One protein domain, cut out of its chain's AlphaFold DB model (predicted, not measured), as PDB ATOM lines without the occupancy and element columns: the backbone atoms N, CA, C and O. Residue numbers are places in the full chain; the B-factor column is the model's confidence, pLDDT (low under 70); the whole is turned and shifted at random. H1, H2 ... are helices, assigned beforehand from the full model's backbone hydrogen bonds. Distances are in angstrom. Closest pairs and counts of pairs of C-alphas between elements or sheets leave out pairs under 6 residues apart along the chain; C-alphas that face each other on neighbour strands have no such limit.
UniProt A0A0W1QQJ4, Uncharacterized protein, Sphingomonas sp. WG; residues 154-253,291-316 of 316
ATOM      1  N   GLN A 154      11.959  41.115  26.194       49.91
ATOM      2  CA  GLN A 154      12.129  41.689  27.542       49.91
ATOM      3  C   GLN A 154      11.837  40.701  28.683       49.91
ATOM      4  O   GLN A 154      12.549  40.695  29.689       49.91
ATOM      5  N   SER A 155      10.832  39.833  28.525       50.44
ATOM      6  CA  SER A 155      10.451  38.828  29.530       50.44
ATOM      7  C   SER A 155      11.521  37.754  29.751       50.44
ATOM      8  O   SER A 155      11.605  37.212  30.850       50.44
ATOM      9  N   HIS A 156      12.359  37.482  28.746       59.41
ATOM     10  CA  HIS A 156      13.478  36.540  28.836       59.41
ATOM     11  C   HIS A 156      14.788  37.205  29.259       59.41
ATOM     12  O   HIS A 156      15.620  36.559  29.888       59.41
ATOM     13  N   VAL A 157      14.962  38.494  28.961       59.00
ATOM     14  CA  VAL A 157      16.211  39.217  29.228       59.00
ATOM     15  C   VAL A 157      16.337  39.658  30.685       59.00
ATOM     16  O   VAL A 157      17.424  39.566  31.253       59.00
ATOM     17  N   VAL A 158      15.246  40.093  31.326       65.62
ATOM     18  CA  VAL A 158      15.287  40.476  32.750       65.62
ATOM     19  C   VAL A 158      15.791  39.319  33.629       65.62
ATOM     20  O   VAL A 158      16.749  39.548  34.372       65.62
ATOM     21  N   PRO A 159      15.260  38.080  33.513       72.31
ATOM     22  CA  PRO A 159      15.781  36.916  34.229       72.31
ATOM     23  C   PRO A 159      17.302  36.719  34.136       72.31
ATOM     24  O   PRO A 159      17.916  36.424  35.155       72.31
ATOM     25  N   LEU A 160      17.934  36.971  32.982       69.94
ATOM     26  CA  LEU A 160      19.391  36.802  32.815       69.94
ATOM     27  C   LEU A 160      20.192  37.684  33.783       69.94
ATOM     28  O   LEU A 160      21.196  37.268  34.355       69.94
ATOM     29  N   THR A 161      19.726  38.913  34.008       71.00
ATOM     30  CA  THR A 161      20.350  39.830  34.977       71.00
ATOM     31  C   THR A 161      19.926  39.545  36.416       71.00
ATOM     32  O   THR A 161      20.677  39.828  37.348       71.00
ATOM     33  N   LEU A 162      18.741  38.956  36.598       73.88
ATOM     34  CA  LEU A 162      18.246  38.484  37.886       73.88
ATOM     35  C   LEU A 162      18.989  37.244  38.381       73.88
ATOM     36  O   LEU A 162      18.922  36.978  39.566       73.88
ATOM     37  N   GLU A 163      19.696  36.500  37.531       75.25
ATOM     38  CA  GLU A 163      20.593  35.419  37.968       75.25
ATOM     39  C   GLU A 163      21.926  35.945  38.522       75.25
ATOM     40  O   GLU A 163      22.550  35.303  39.367       75.25
ATOM     41  N   LEU A 164      22.360  37.132  38.077       71.75
ATOM     42  CA  LEU A 164      23.590  37.781  38.556       71.75
ATOM     43  C   LEU A 164      23.453  38.328  39.981       71.75
ATOM     44  O   LEU A 164      24.449  38.612  40.648       71.75
ATOM     45  N   ILE A 165      22.220  38.522  40.432       69.06
ATOM     46  CA  ILE A 165      21.858  38.992  41.767       69.06
ATOM     47  C   ILE A 165      20.988  37.904  42.387       69.06
ATOM     48  O   ILE A 165      20.419  37.097  41.675       69.06
ATOM     49  N   ASP A 166      20.891  37.792  43.708       70.25
ATOM     50  CA  ASP A 166      19.990  36.783  44.272       70.25
ATOM     51  C   ASP A 166      18.533  37.250  44.133       70.25
ATOM     52  O   ASP A 166      17.946  37.785  45.069       70.25
ATOM     53  N   ALA A 167      17.938  37.111  42.944       63.69
ATOM     54  CA  ALA A 167      16.577  37.577  42.687       63.69
ATOM     55  C   ALA A 167      15.518  36.856  43.522       63.69
ATOM     56  O   ALA A 167      14.472  37.435  43.803       63.69
ATOM     57  N   ASN A 168      15.814  35.645  44.003       60.34
ATOM     58  CA  ASN A 168      14.973  34.953  44.981       60.34
ATOM     59  C   ASN A 168      14.882  35.710  46.316       60.34
ATOM     60  O   ASN A 168      13.924  35.524  47.061       60.34
ATOM     61  N   ALA A 169      15.848  36.583  46.617       70.88
ATOM     62  CA  ALA A 169      15.819  37.451  47.788       70.88
ATOM     63  C   ALA A 169      15.019  38.752  47.565       70.88
ATOM     64  O   ALA A 169      14.852  39.530  48.514       70.88
ATOM     65  N   MET A 170      14.539  39.008  46.342       81.06
ATOM     66  CA  MET A 170      13.775  40.204  45.983       81.06
ATOM     67  C   MET A 170      12.277  39.890  45.949       81.06
ATOM     68  O   MET A 170      11.709  39.571  44.904       81.06
ATOM     69  N   SER A 171      11.629  39.980  47.112       88.75
ATOM     70  CA  SER A 171      10.169  39.913  47.202       88.75
ATOM     71  C   SER A 171       9.513  41.112  46.503       88.75
ATOM     72  O   SER A 171      10.126  42.169  46.327       88.75
ATOM     73  N   LEU A 172       8.241  40.958  46.115       89.50
ATOM     74  CA  LEU A 172       7.451  42.059  45.557       89.50
ATOM     75  C   LEU A 172       7.335  43.225  46.553       89.50
ATOM     76  O   LEU A 172       7.474  44.372  46.147       89.50
ATOM     77  N   GLU A 173       7.198  42.925  47.845       91.94
ATOM     78  CA  GLU A 173       7.253  43.889  48.952       91.94
ATOM     79  C   GLU A 173       8.519  44.767  48.911       91.94
ATOM     80  O   GLU A 173       8.425  45.992  48.901       91.94
ATOM     81  N   LYS A 174       9.714  44.176  48.758       90.38
ATOM     82  CA  LYS A 174      10.958  44.961  48.643       90.38
ATOM     83  C   LYS A 174      10.973  45.861  47.412       90.38
ATOM     84  O   LYS A 174      11.457  46.990  47.482       90.38
ATOM     85  N   LEU A 175      10.457  45.371  46.282       91.81
ATOM     86  CA  LEU A 175      10.331  46.173  45.061       91.81
ATOM     87  C   LEU A 175       9.385  47.356  45.274       91.81
ATOM     88  O   LEU A 175       9.681  48.463  44.830       91.81
ATOM     89  N   ILE A 176       8.271  47.131  45.965       93.88
ATOM     90  CA  ILE A 176       7.306  48.166  46.325       93.88
ATOM     91  C   ILE A 176       7.951  49.220  47.228       93.88
ATOM     92  O   ILE A 176       7.894  50.411  46.917       93.88
ATOM     93  N   ASP A 177       8.630  48.804  48.292       92.00
ATOM     94  CA  ASP A 177       9.313  49.723  49.200       92.00
ATOM     95  C   ASP A 177      10.413  50.515  48.500       92.00
ATOM     96  O   ASP A 177      10.621  51.699  48.778       92.00
ATOM     97  N   PHE A 178      11.128  49.884  47.571       91.12
ATOM     98  CA  PHE A 178      12.136  50.564  46.770       91.12
ATOM     99  C   PHE A 178      11.511  51.615  45.843       91.12
ATOM    100  O   PHE A 178      12.006  52.738  45.750       91.12
ATOM    101  N   ARG A 179      10.369  51.304  45.224       93.12
ATOM    102  CA  ARG A 179       9.620  52.261  44.400       93.12
ATOM    103  C   ARG A 179       9.021  53.409  45.201       93.12
ATOM    104  O   ARG A 179       9.067  54.550  44.755       93.12
ATOM    105  N   ARG A 180       8.524  53.150  46.409       93.38
ATOM    106  CA  ARG A 180       8.066  54.210  47.319       93.38
ATOM    107  C   ARG A 180       9.199  55.155  47.701       93.38
ATOM    108  O   ARG A 180       8.973  56.360  47.774       93.38
ATOM    109  N   ARG A 181      10.408  54.632  47.926       88.69
ATOM    110  CA  ARG A 181      11.608  55.449  48.165       88.69
ATOM    111  C   ARG A 181      11.947  56.318  46.952       88.69
ATOM    112  O   ARG A 181      12.179  57.511  47.125       88.69
ATOM    113  N   GLU A 182      11.869  55.762  45.740       89.94
ATOM    114  CA  GLU A 182      12.039  56.510  44.480       89.94
ATOM    115  C   GLU A 182      11.060  57.698  44.365       89.94
ATOM    116  O   GLU A 182      11.451  58.757  43.883       89.94
ATOM    117  N   GLU A 183       9.809  57.564  44.821       89.81
ATOM    118  CA  GLU A 183       8.815  58.650  44.756       89.81
ATOM    119  C   GLU A 183       8.894  59.646  45.931       89.81
ATOM    120  O   GLU A 183       8.585  60.824  45.754       89.81
ATOM    121  N   ARG A 184       9.281  59.197  47.135       89.56
ATOM    122  CA  ARG A 184       9.206  60.002  48.372       89.56
ATOM    123  C   ARG A 184      10.497  60.729  48.735       89.56
ATOM    124  O   ARG A 184      10.437  61.791  49.355       89.56
ATOM    125  N   GLU A 185      11.658  60.148  48.449       86.81
ATOM    126  CA  GLU A 185      12.926  60.713  48.910       86.81
ATOM    127  C   GLU A 185      13.330  61.947  48.096       86.81
ATOM    128  O   GLU A 185      13.133  62.011  46.885       86.81
ATOM    129  N   GLN A 186      14.001  62.914  48.735       79.12
ATOM    130  CA  GLN A 186      14.538  64.099  48.042       79.12
ATOM    131  C   GLN A 186      15.498  63.734  46.895       79.12
ATOM    132  O   GLN A 186      15.662  64.506  45.953       79.12
ATOM    133  N   ARG A 187      16.129  62.553  46.968       81.50
ATOM    134  CA  ARG A 187      17.014  61.992  45.934       81.50
ATOM    135  C   ARG A 187      16.332  60.941  45.053       81.50
ATOM    136  O   ARG A 187      17.012  60.214  44.337       81.50
ATOM    137  N   GLY A 188      15.003  60.879  45.053       85.06
ATOM    138  CA  GLY A 188      14.222  59.955  44.229       85.06
ATOM    139  C   GLY A 188      14.580  59.998  42.738       85.06
ATOM    140  O   GLY A 188      14.666  58.962  42.079       85.06
ATOM    141  N   GLY A 189      14.912  61.189  42.225       87.56
ATOM    142  CA  GLY A 189      15.372  61.380  40.847       87.56
ATOM    143  C   GLY A 189      16.654  60.614  40.496       87.56
ATOM    144  O   GLY A 189      16.768  60.120  39.375       87.56
ATOM    145  N   ASP A 190      17.582  60.449  41.446       89.56
ATOM    146  CA  ASP A 190      18.804  59.670  41.222       89.56
ATOM    147  C   ASP A 190      18.454  58.182  41.066       89.56
ATOM    148  O   ASP A 190      18.883  57.547  40.105       89.56
ATOM    149  N   TYR A 191      17.609  57.629  41.947       89.75
ATOM    150  CA  TYR A 191      17.142  56.239  41.842       89.75
ATOM    151  C   TYR A 191      16.402  55.971  40.531       89.75
ATOM    152  O   TYR A 191      16.644  54.951  39.881       89.75
ATOM    153  N   LYS A 192      15.562  56.920  40.106       91.75
ATOM    154  CA  LYS A 192      14.870  56.866  38.820       91.75
ATOM    155  C   LYS A 192      15.846  56.823  37.644       91.75
ATOM    156  O   LYS A 192      15.691  55.984  36.759       91.75
ATOM    157  N   ALA A 193      16.875  57.669  37.658       91.50
ATOM    158  CA  ALA A 193      17.902  57.683  36.619       91.50
ATOM    159  C   ALA A 193      18.685  56.360  36.558       91.50
ATOM    160  O   ALA A 193      18.947  55.851  35.470       91.50
ATOM    161  N   LEU A 194      19.009  55.758  37.712       92.75
ATOM    162  CA  LEU A 194      19.646  54.437  37.747       92.75
ATOM    163  C   LEU A 194      18.741  53.362  37.134       92.75
ATOM    164  O   LEU A 194      19.221  52.502  36.395       92.75
ATOM    165  N   ARG A 195      17.436  53.404  37.432       92.88
ATOM    166  CA  ARG A 195      16.461  52.464  36.871       92.88
ATOM    167  C   ARG A 195      16.357  52.594  35.358       92.88
ATOM    168  O   ARG A 195      16.332  51.582  34.669       92.88
ATOM    169  N   HIS A 196      16.317  53.824  34.850       92.75
ATOM    170  CA  HIS A 196      16.320  54.095  33.412       92.75
ATOM    171  C   HIS A 196      17.589  53.574  32.751       92.75
ATOM    172  O   HIS A 196      17.479  52.844  31.780       92.75
ATOM    173  N   ALA A 197      18.769  53.799  33.334       93.44
ATOM    174  CA  ALA A 197      20.014  53.248  32.796       93.44
ATOM    175  C   ALA A 197      20.002  51.705  32.719       93.44
ATOM    176  O   ALA A 197      20.498  51.124  31.754       93.44
ATOM    177  N   TYR A 198      19.422  51.034  33.720       92.62
ATOM    178  CA  TYR A 198      19.215  49.584  33.683       92.62
ATOM    179  C   TYR A 198      18.209  49.173  32.593       92.62
ATOM    180  O   TYR A 198      18.476  48.252  31.818       92.62
ATOM    181  N   ALA A 199      17.069  49.864  32.509       89.56
ATOM    182  CA  ALA A 199      16.042  49.602  31.507       89.56
ATOM    183  C   ALA A 199      16.567  49.814  30.079       89.56
ATOM    184  O   ALA A 199      16.317  48.971  29.221       89.56
ATOM    185  N   ASP A 200      17.356  50.861  29.843       90.19
ATOM    186  CA  ASP A 200      17.990  51.166  28.560       90.19
ATOM    187  C   ASP A 200      18.961  50.056  28.140       90.19
ATOM    188  O   ASP A 200      18.960  49.638  26.982       90.19
ATOM    189  N   ALA A 201      19.747  49.511  29.076       92.19
ATOM    190  CA  ALA A 201      20.632  48.377  28.795       92.19
ATOM    191  C   ALA A 201      19.841  47.118  28.397       92.19
ATOM    192  O   ALA A 201      20.176  46.452  27.416       92.19
ATOM    193  N   VAL A 202      18.748  46.819  29.111       88.81
ATOM    194  CA  VAL A 202      17.841  45.707  28.775       88.81
ATOM    195  C   VAL A 202      17.186  45.921  27.407       88.81
ATOM    196  O   VAL A 202      17.144  44.997  26.595       88.81
ATOM    197  N   GLN A 203      16.699  47.131  27.123       84.56
ATOM    198  CA  GLN A 203      16.070  47.475  25.845       84.56
ATOM    199  C   GLN A 203      17.063  47.436  24.679       84.56
ATOM    200  O   GLN A 203      16.721  46.948  23.604       84.56
ATOM    201  N   SER A 204      18.304  47.879  24.890       89.88
ATOM    202  CA  SER A 204      19.373  47.782  23.894       89.88
ATOM    203  C   SER A 204      19.667  46.325  23.533       89.88
ATOM    204  O   SER A 204      19.761  45.983  22.353       89.88
ATOM    205  N   HIS A 205      19.722  45.427  24.522       89.25
ATOM    206  CA  HIS A 205      19.902  43.996  24.265       89.25
ATOM    207  C   HIS A 205      18.700  43.364  23.553       89.25
ATOM    208  O   HIS A 205      18.857  42.613  22.591       89.25
ATOM    209  N   VAL A 206      17.484  43.730  23.954       83.50
ATOM    210  CA  VAL A 206      16.245  43.346  23.258       83.50
ATOM    211  C   VAL A 206      16.281  43.759  21.787       83.50
ATOM    212  O   VAL A 206      15.933  42.956  20.921       83.50
ATOM    213  N   ALA A 207      16.758  44.971  21.495       84.06
ATOM    214  CA  ALA A 207      16.938  45.445  20.131       84.06
ATOM    215  C   ALA A 207      18.004  44.636  19.373       84.06
ATOM    216  O   ALA A 207      17.786  44.302  18.216       84.06
ATOM    217  N   ARG A 208      19.110  44.228  20.014       87.75
ATOM    218  CA  ARG A 208      20.110  43.332  19.391       87.75
ATOM    219  C   ARG A 208      19.533  41.962  19.033       87.75
ATOM    220  O   ARG A 208      19.924  41.379  18.028       87.75
ATOM    221  N   LEU A 209      18.606  41.439  19.836       84.81
ATOM    222  CA  LEU A 209      17.970  40.139  19.593       84.81
ATOM    223  C   LEU A 209      16.953  40.161  18.439       84.81
ATOM    224  O   LEU A 209      16.631  39.095  17.907       84.81
ATOM    225  N   ARG A 210      16.459  41.345  18.047       79.25
ATOM    226  CA  ARG A 210      15.430  41.537  17.011       79.25
ATOM    227  C   ARG A 210      15.797  40.884  15.683       79.25
ATOM    228  O   ARG A 210      15.001  40.127  15.136       79.25
ATOM    229  N   ASP A 211      16.998  41.159  15.187       81.31
ATOM    230  CA  ASP A 211      17.401  40.786  13.825       81.31
ATOM    231  C   ASP A 211      17.994  39.372  13.740       81.31
ATOM    232  O   ASP A 211      18.371  38.883  12.673       81.31
ATOM    233  N   VAL A 212      18.065  38.674  14.872       86.56
ATOM    234  CA  VAL A 212      18.729  37.379  14.954       86.56
ATOM    235  C   VAL A 212      17.731  36.259  14.725       86.56
ATOM    236  O   VAL A 212      16.869  35.987  15.561       86.56
ATOM    237  N   GLN A 213      17.878  35.559  13.602       84.06
ATOM    238  CA  GLN A 213      17.049  34.395  13.265       84.06
ATOM    239  C   GLN A 213      17.575  33.092  13.884       84.06
ATOM    240  O   GLN A 213      16.795  32.213  14.248       84.06
ATOM    241  N   SER A 214      18.898  32.957  14.021       88.81
ATOM    242  CA  SER A 214      19.528  31.732  14.523       88.81
ATOM    243  C   SER A 214      19.427  31.626  16.042       88.81
ATOM    244  O   SER A 214      19.881  32.514  16.764       88.81
ATOM    245  N   ARG A 215      18.903  30.498  16.535       84.75
ATOM    246  CA  ARG A 215      18.822  30.200  17.973       84.75
ATOM    247  C   ARG A 215      20.194  30.253  18.649       84.75
ATOM    248  O   ARG A 215      20.333  30.938  19.651       84.75
ATOM    249  N   ASN A 216      21.211  29.630  18.052       84.88
ATOM    250  CA  ASN A 216      22.565  29.610  18.616       84.88
ATOM    251  C   ASN A 216      23.145  31.023  18.767       84.88
ATOM    252  O   ASN A 216      23.821  31.317  19.745       84.88
ATOM    253  N   HIS A 217      22.853  31.909  17.811       87.94
ATOM    254  CA  HIS A 217      23.300  33.297  17.877       87.94
ATOM    255  C   HIS A 217      22.544  34.075  18.966       87.94
ATOM    256  O   HIS A 217      23.151  34.872  19.671       87.94
ATOM    257  N   ARG A 218      21.240  33.822  19.163       86.81
ATOM    258  CA  ARG A 218      20.487  34.404  20.291       86.81
ATOM    259  C   ARG A 218      21.052  33.956  21.636       86.81
ATOM    260  O   ARG A 218      21.232  34.788  22.519       86.81
ATOM    261  N   ASP A 219      21.350  32.667  21.773       86.12
ATOM    262  CA  ASP A 219      21.923  32.105  22.998       86.12
ATOM    263  C   ASP A 219      23.300  32.724  23.283       86.12
ATOM    264  O   ASP A 219      23.560  33.156  24.404       86.12
ATOM    265  N   GLN A 220      24.143  32.878  22.255       90.62
ATOM    266  CA  GLN A 220      25.423  33.575  22.378       90.62
ATOM    267  C   GLN A 220      25.249  35.041  22.805       90.62
ATOM    268  O   GLN A 220      25.920  35.483  23.733       90.62
ATOM    269  N   LEU A 221      24.334  35.789  22.182       91.06
ATOM    270  CA  LEU A 221      24.062  37.178  22.566       91.06
ATOM    271  C   LEU A 221      23.591  37.294  24.019       91.06
ATOM    272  O   LEU A 221      23.957  38.241  24.710       91.06
ATOM    273  N   ASN A 222      22.784  36.345  24.495       88.19
ATOM    274  CA  ASN A 222      22.346  36.314  25.887       88.19
ATOM    275  C   ASN A 222      23.517  36.103  26.855       88.19
ATOM    276  O   ASN A 222      23.581  36.793  27.871       88.19
ATOM    277  N   VAL A 223      24.457  35.209  26.523       89.50
ATOM    278  CA  VAL A 223      25.694  35.018  27.299       89.50
ATOM    279  C   VAL A 223      26.537  36.294  27.296       89.50
ATOM    280  O   VAL A 223      26.954  36.751  28.355       89.50
ATOM    281  N   GLU A 224      26.726  36.926  26.133       93.38
ATOM    282  CA  GLU A 224      27.475  38.185  26.022       93.38
ATOM    283  C   GLU A 224      26.868  39.298  26.884       93.38
ATOM    284  O   GLU A 224      27.593  40.014  27.575       93.38
ATOM    285  N   PHE A 225      25.541  39.434  26.873       92.56
ATOM    286  CA  PHE A 225      24.835  40.410  27.700       92.56
ATOM    287  C   PHE A 225      24.980  40.110  29.197       92.56
ATOM    288  O   PHE A 225      25.218  41.019  29.993       92.56
ATOM    289  N   GLN A 226      24.888  38.839  29.595       91.06
ATOM    290  CA  GLN A 226      25.107  38.427  30.981       91.06
ATOM    291  C   GLN A 226      26.538  38.754  31.445       91.06
ATOM    292  O   GLN A 226      26.715  39.335  32.521       91.06
ATOM    293  N   ASP A 227      27.546  38.460  30.621       92.88
ATOM    294  CA  ASP A 227      28.950  38.785  30.887       92.88
ATOM    295  C   ASP A 227      29.187  40.299  30.980       92.88
ATOM    296  O   ASP A 227      29.947  40.773  31.833       92.88
ATOM    297  N   GLU A 228      28.524  41.079  30.125       94.69
ATOM    298  CA  GLU A 228      28.575  42.539  30.144       94.69
ATOM    299  C   GLU A 228      28.004  43.096  31.457       94.69
ATOM    300  O   GLU A 228      28.665  43.878  32.148       94.69
ATOM    301  N   MET A 229      26.828  42.625  31.872       93.44
ATOM    302  CA  MET A 229      26.193  43.039  33.126       93.44
ATOM    303  C   MET A 229      27.008  42.605  34.352       93.44
ATOM    304  O   MET A 229      27.164  43.377  35.304       93.44
ATOM    305  N   ALA A 230      27.629  41.423  34.323       91.06
ATOM    306  CA  ALA A 230      28.555  40.987  35.366       91.06
ATOM    307  C   ALA A 230      29.801  41.888  35.445       91.06
ATOM    308  O   ALA A 230      30.257  42.243  36.541       91.06
ATOM    309  N   ARG A 231      30.342  42.310  34.295       93.81
ATOM    310  CA  ARG A 231      31.465  43.255  34.225       93.81
ATOM    311  C   ARG A 231      31.082  44.610  34.807       93.81
ATOM    312  O   ARG A 231      31.807  45.096  35.676       93.81
ATOM    313  N   TYR A 232      29.928  45.162  34.427       93.88
ATOM    314  CA  TYR A 232      29.416  46.401  35.008       93.88
ATOM    315  C   TYR A 232      29.288  46.295  36.529       93.88
ATOM    316  O   TYR A 232      29.787  47.163  37.245       93.88
ATOM    317  N   LEU A 233      28.719  45.209  37.051       90.50
ATOM    318  CA  LEU A 233      28.609  45.013  38.496       90.50
ATOM    319  C   LEU A 233      29.984  44.974  39.190       90.50
ATOM    320  O   LEU A 233      30.168  45.571  40.252       90.50
ATOM    321  N   ASN A 234      30.972  44.305  38.592       89.94
ATOM    322  CA  ASN A 234      32.330  44.228  39.134       89.94
ATOM    323  C   ASN A 234      33.066  45.576  39.094       89.94
ATOM    324  O   ASN A 234      33.749  45.938  40.055       89.94
ATOM    325  N   GLU A 235      32.914  46.341  38.016       91.12
ATOM    326  CA  GLU A 235      33.448  47.701  37.902       91.12
ATOM    327  C   GLU A 235      32.833  48.632  38.941       91.12
ATOM    328  O   GLU A 235      33.560  49.355  39.627       91.12
ATOM    329  N   LEU A 236      31.513  48.551  39.126       90.56
ATOM    330  CA  LEU A 236      30.805  49.302  40.151       90.56
ATOM    331  C   LEU A 236      31.369  48.991  41.539       90.56
ATOM    332  O   LEU A 236      31.727  49.916  42.265       90.56
ATOM    333  N   LYS A 237      31.526  47.704  41.881       87.25
ATOM    334  CA  LYS A 237      32.107  47.248  43.158       87.25
ATOM    335  C   LYS A 237      33.515  47.792  43.401       87.25
ATOM    336  O   LYS A 237      33.824  48.222  44.514       87.25
ATOM    337  N   ARG A 238      34.365  47.792  42.370       88.25
ATOM    338  CA  ARG A 238      35.717  48.370  42.442       88.25
ATOM    339  C   ARG A 238      35.655  49.877  42.674       88.25
ATOM    340  O   ARG A 238      36.347  50.376  43.557       88.25
ATOM    341  N   ALA A 239      34.801  50.584  41.938       87.12
ATOM    342  CA  ALA A 239      34.665  52.035  42.033       87.12
ATOM    343  C   ALA A 239      34.125  52.503  43.393       87.12
ATOM    344  O   ALA A 239      34.555  53.537  43.906       87.12
ATOM    345  N   ILE A 240      33.227  51.729  44.012       84.25
ATOM    346  CA  ILE A 240      32.714  52.014  45.361       84.25
ATOM    347  C   ILE A 240      33.650  51.559  46.488       84.25
ATOM    348  O   ILE A 240      33.371  51.845  47.649       84.25
ATOM    349  N   GLY A 241      34.783  50.927  46.163       80.56
ATOM    350  CA  GLY A 241      35.791  50.509  47.140       80.56
ATOM    351  C   GLY A 241      35.442  49.224  47.894       80.56
ATOM    352  O   GLY A 241      36.102  48.892  48.875       80.56
ATOM    353  N   LEU A 242      34.446  48.462  47.431       67.88
ATOM    354  CA  LEU A 242      34.010  47.209  48.062       67.88
ATOM    355  C   LEU A 242      34.857  45.994  47.685       67.88
ATOM    356  O   LEU A 242      34.506  44.874  48.036       67.88
ATOM    357  N   ALA A 243      36.011  46.192  47.045       53.75
ATOM    358  CA  ALA A 243      36.941  45.114  46.708       53.75
ATOM    359  C   ALA A 243      37.441  44.299  47.928       53.75
ATOM    360  O   ALA A 243      38.114  43.294  47.736       53.75
ATOM    361  N   LYS A 244      37.124  44.716  49.166       48.88
ATOM    362  CA  LYS A 244      37.489  44.025  50.415       48.88
ATOM    363  C   LYS A 244      36.316  43.424  51.202       48.88
ATOM    364  O   LYS A 244      36.568  42.780  52.212       48.88
ATOM    365  N   ALA A 245      35.065  43.631  50.787       45.56
ATOM    366  CA  ALA A 245      33.901  43.070  51.475       45.56
ATOM    367  C   ALA A 245      33.302  41.947  50.622       45.56
ATOM    368  O   ALA A 245      32.757  42.201  49.547       45.56
ATOM    369  N   GLU A 246      33.432  40.707  51.093       45.78
ATOM    370  CA  GLU A 246      32.857  39.500  50.494       45.78
ATOM    371  C   GLU A 246      31.320  39.580  50.474       45.78
ATOM    372  O   GLU A 246      30.628  39.030  51.325       45.78
ATOM    373  N   MET A 247      30.741  40.272  49.491       47.38
ATOM    374  CA  MET A 247      29.380  39.941  49.083       47.38
ATOM    375  C   MET A 247      29.467  38.636  48.302       47.38
ATOM    376  O   MET A 247      30.011  38.623  47.194       47.38
ATOM    377  N   VAL A 248      28.934  37.570  48.902       45.31
ATOM    378  CA  VAL A 248      28.719  36.254  48.294       45.31
ATOM    379  C   VAL A 248      27.799  36.431  47.082       45.31
ATOM    380  O   VAL A 248      26.584  36.298  47.166       45.31
ATOM    381  N   LEU A 249      28.382  36.795  45.940       47.84
ATOM    382  CA  LEU A 249      27.798  36.446  44.657       47.84
ATOM    383  C   LEU A 249      27.891  34.931  44.568       47.84
ATOM    384  O   LEU A 249      28.957  34.366  44.833       47.84
ATOM    385  N   LYS A 250      26.796  34.271  44.184       45.72
ATOM    386  CA  LYS A 250      26.910  32.895  43.705       45.72
ATOM    387  C   LYS A 250      27.993  32.910  42.618       45.72
ATOM    388  O   LYS A 250      27.946  33.804  41.766       45.72
ATOM    389  N   PRO A 251      28.996  32.016  42.650       40.34
ATOM    390  CA  PRO A 251      29.851  31.848  41.491       40.34
ATOM    391  C   PRO A 251      28.908  31.567  40.325       40.34
ATOM    392  O   PRO A 251      28.164  30.586  40.358       40.34
ATOM    393  N   VAL A 252      28.862  32.478  39.353       41.53
ATOM    394  CA  VAL A 252      28.156  32.244  38.098       41.53
ATOM    395  C   VAL A 252      28.960  31.145  37.423       41.53
ATOM    396  O   VAL A 252      29.942  31.399  36.731       41.53
ATOM    397  N   VAL A 253      28.623  29.895  37.732       34.81
ATOM    398  CA  VAL A 253      29.085  28.771  36.941       34.81
ATOM    399  C   VAL A 253      28.359  28.957  35.625       34.81
ATOM    400  O   VAL A 253      27.171  28.645  35.528       34.81
ATOM    401  N   GLY A 291      22.626  58.786  55.572       40.75
ATOM    402  CA  GLY A 291      23.107  59.958  54.840       40.75
ATOM    403  C   GLY A 291      24.629  60.055  54.688       40.75
ATOM    404  O   GLY A 291      25.137  61.160  54.478       40.75
ATOM    405  N   ILE A 292      25.370  58.938  54.740       44.41
ATOM    406  CA  ILE A 292      26.799  58.934  54.399       44.41
ATOM    407  C   ILE A 292      26.899  59.153  52.888       44.41
ATOM    408  O   ILE A 292      26.817  58.230  52.079       44.41
ATOM    409  N   GLY A 293      26.997  60.426  52.505       55.41
ATOM    410  CA  GLY A 293      27.051  60.853  51.119       55.41
ATOM    411  C   GLY A 293      28.187  60.151  50.392       55.41
ATOM    412  O   GLY A 293      29.344  60.221  50.805       55.41
ATOM    413  N   PHE A 294      27.861  59.492  49.286       65.00
ATOM    414  CA  PHE A 294      28.884  59.074  48.347       65.00
ATOM    415  C   PHE A 294      29.754  60.251  47.955       65.00
ATOM    416  O   PHE A 294      29.253  61.344  47.668       65.00
ATOM    417  N   ASN A 295      31.057  60.005  47.865       78.12
ATOM    418  CA  ASN A 295      31.920  60.980  47.231       78.12
ATOM    419  C   ASN A 295      31.522  61.134  45.748       78.12
ATOM    420  O   ASN A 295      30.907  60.254  45.136       78.12
ATOM    421  N   GLU A 296      31.876  62.266  45.148       81.69
ATOM    422  CA  GLU A 296      31.493  62.582  43.768       81.69
ATOM    423  C   GLU A 296      31.928  61.496  42.768       81.69
ATOM    424  O   GLU A 296      31.209  61.206  41.812       81.69
ATOM    425  N   LYS A 297      33.066  60.833  43.022       82.19
ATOM    426  CA  LYS A 297      33.571  59.730  42.192       82.19
ATOM    427  C   LYS A 297      32.665  58.499  42.261       82.19
ATOM    428  O   LYS A 297      32.357  57.930  41.220       82.19
ATOM    429  N   GLN A 298      32.207  58.118  43.452       83.12
ATOM    430  CA  GLN A 298      31.278  57.006  43.675       83.12
ATOM    431  C   GLN A 298      29.922  57.290  43.031       83.12
ATOM    432  O   GLN A 298      29.395  56.436  42.321       83.12
ATOM    433  N   ARG A 299      29.404  58.514  43.181       83.12
ATOM    434  CA  ARG A 299      28.166  58.932  42.510       83.12
ATOM    435  C   ARG A 299      28.309  58.891  40.989       83.12
ATOM    436  O   ARG A 299      27.451  58.354  40.297       83.12
ATOM    437  N   LYS A 300      29.424  59.399  40.458       87.50
ATOM    438  CA  LYS A 300      29.716  59.363  39.018       87.50
ATOM    439  C   LYS A 300      29.863  57.932  38.496       87.50
ATOM    440  O   LYS A 300      29.482  57.677  37.359       87.50
ATOM    441  N   ALA A 301      30.400  57.018  39.301       88.69
ATOM    442  CA  ALA A 301      30.478  55.604  38.954       88.69
ATOM    443  C   ALA A 301      29.093  54.944  38.948       88.69
ATOM    444  O   ALA A 301      28.776  54.238  37.998       88.69
ATOM    445  N   MET A 302      28.251  55.220  39.949       88.12
ATOM    446  CA  MET A 302      26.878  54.709  40.001       88.12
ATOM    447  C   MET A 302      26.032  55.194  38.828       88.12
ATOM    448  O   MET A 302      25.438  54.378  38.137       88.12
ATOM    449  N   ASN A 303      26.044  56.497  38.545       88.00
ATOM    450  CA  ASN A 303      25.216  57.077  37.485       88.00
ATOM    451  C   ASN A 303      25.599  56.598  36.077       88.00
ATOM    452  O   ASN A 303      24.814  56.745  35.149       88.00
ATOM    453  N   LYS A 304      26.808  56.057  35.901       91.38
ATOM    454  CA  LYS A 304      27.285  55.528  34.617       91.38
ATOM    455  C   LYS A 304      27.070  54.028  34.456       91.38
ATOM    456  O   LYS A 304      27.347  53.509  33.381       91.38
ATOM    457  N   ASN A 305      26.667  53.327  35.511       93.88
ATOM    458  CA  ASN A 305      26.688  51.876  35.532       93.88
ATOM    459  C   ASN A 305      25.260  51.307  35.510       93.88
ATOM    460  O   ASN A 305      24.537  51.490  36.491       93.88
ATOM    461  N   PRO A 306      24.857  50.570  34.458       94.25
ATOM    462  CA  PRO A 306      23.508  50.004  34.359       94.25
ATOM    463  C   PRO A 306      23.134  49.069  35.519       94.25
ATOM    464  O   PRO A 306      21.963  48.928  35.850       94.25
ATOM    465  N   MET A 307      24.114  48.456  36.191       93.94
ATOM    466  CA  MET A 307      23.871  47.564  37.332       93.94
ATOM    467  C   MET A 307      23.777  48.283  38.678       93.94
ATOM    468  O   MET A 307      23.524  47.640  39.697       93.94
ATOM    469  N   ALA A 308      23.938  49.607  38.715       92.94
ATOM    470  CA  ALA A 308      23.830  50.371  39.951       92.94
ATOM    471  C   ALA A 308      22.433  50.290  40.574       92.94
ATOM    472  O   ALA A 308      22.340  50.142  41.790       92.94
ATOM    473  N   TYR A 309      21.366  50.312  39.768       91.88
ATOM    474  CA  TYR A 309      19.995  50.151  40.264       91.88
ATOM    475  C   TYR A 309      19.798  48.797  40.949       91.88
ATOM    476  O   TYR A 309      19.396  48.725  42.109       91.88
ATOM    477  N   MET A 310      20.169  47.722  40.255       89.75
ATOM    478  CA  MET A 310      20.018  46.366  40.770       89.75
ATOM    479  C   MET A 310      20.897  46.113  42.004       89.75
ATOM    480  O   MET A 310      20.489  45.431  42.941       89.75
ATOM    481  N   TYR A 311      22.086  46.718  42.046       88.44
ATOM    482  CA  TYR A 311      22.958  46.693  43.214       88.44
ATOM    483  C   TYR A 311      22.338  47.395  44.436       88.44
ATOM    484  O   TYR A 311      22.442  46.877  45.548       88.44
ATOM    485  N   GLN A 312      21.693  48.554  44.244       87.19
ATOM    486  CA  GLN A 312      20.967  49.239  45.321       87.19
ATOM    487  C   GLN A 312      19.804  48.399  45.827       87.19
ATOM    488  O   GLN A 312      19.646  48.226  47.032       87.19
ATOM    489  N   LEU A 313      19.034  47.834  44.901       85.75
ATOM    490  CA  LEU A 313      17.886  47.005  45.224       85.75
ATOM    491  C   LEU A 313      18.276  45.755  46.028       85.75
ATOM    492  O   LEU A 313      17.599  45.410  46.987       85.75
ATOM    493  N   ALA A 314      19.398  45.109  45.701       84.00
ATOM    494  CA  ALA A 314      19.891  43.946  46.441       84.00
ATOM    495  C   ALA A 314      20.321  44.261  47.890       84.00
ATOM    496  O   ALA A 314      20.455  43.348  48.705       84.00
ATOM    497  N   ARG A 315      20.582  45.536  48.205       78.50
ATOM    498  CA  ARG A 315      20.938  46.013  49.553       78.50
ATOM    499  C   ARG A 315      19.749  46.566  50.333       78.50
ATOM    500  O   ARG A 315      19.926  46.867  51.511       78.50
ATOM    501  N   ALA A 316      18.617  46.768  49.668       71.75
ATOM    502  CA  ALA A 316      17.421  47.385  50.217       71.75
ATOM    503  C   ALA A 316      16.601  46.414  51.073       71.75
ATOM    504  O   ALA A 316      15.915  46.959  51.964       71.75
TER     505      ALA A 316
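This is residues 154 to 253 and 291 to 316 of the 316 residues of an uncharacterized protein of Sphingomonas sp. WG (UniProt A0A0W1QQJ4). A long helical hairpin, H3 and H4, opens like a V away from its link, with H5 and H6 at the wide end and H1 set across both arms nearer the link. H2 makes a corner with the start of H3, and residues 240 to 253 trail from the end of H4 with no named element. The printed part has 126 residues with six named helices, H1 to H6 in order, and no named strand: the class is all helix. The whole is compact, with a radius of gyration of the C-alphas of 15.3 A, and spans 49 by 32 by 27 A, only just elongated.

Find C-alpha 154 at (12.129, 41.689, 27.542); from there H1 runs over residues 154 to 163, 14.8 A. Next comes H2, residues 172 to 184, 18.2 A. Look at C-alpha 188 at (14.222, 59.955, 44.229), where H3 begins; it covers residues 188 to 210, 32.9 A. H4, residues 215 to 239, is the longest, 36.1 A. Beyond the cut are H5, residues 296 to 303, 10.4 A, and H6, residues 308 to 315, 10.9 A, ending at C-alpha 315, (20.938, 46.013, 49.553).

Start at H3, the hub, which touches five other helices. H3 and H4 form a hairpin at a shallow tilt of 25 degrees, opposite ways; their closest C-alphas, of Leu 209 and Arg 218, are 6.3 A apart. H1 touches H3 at a steep tilt of 65 degrees, closest at the C-alphas of Gln 154 and Val 206, 6.2 A. H1 also touches H4, closest at the C-alphas of Leu 160 and Gln 226, 6.2 A. H6 touches H3, closest at the C-alphas of Leu 194 and Tyr 309, 5.0 A. H5 touches H4 with residues 236 to 239 of H4 alone, at a shallow tilt of 18 degrees; the closest C-alphas, of Ala 239 and Gln 298, are 6.2 A apart. H2 and H3 touch only at the corner, closest at the C-alphas of Glu 182 and Gly 188, 4.1 A. H1 and H6 are apart. In H2, H3, H4 and H5 every O i to N i+4 pair is within hydrogen-bond range; in H1 3 of 6 are, and in H6 3 of 4.

The farthest C-alphas, of Ser 214 and Gly 291, are 49.3 A apart. Residues 254 to 290 are not printed, and C-alphas 253 and 291 are 36.5 A apart across this cut. Of the links printed whole, none is long. The mean pLDDT of the printed part is 80.4; look for values under 70 at, among others, residues 154 to 158, 242 to 253 and 291 to 294.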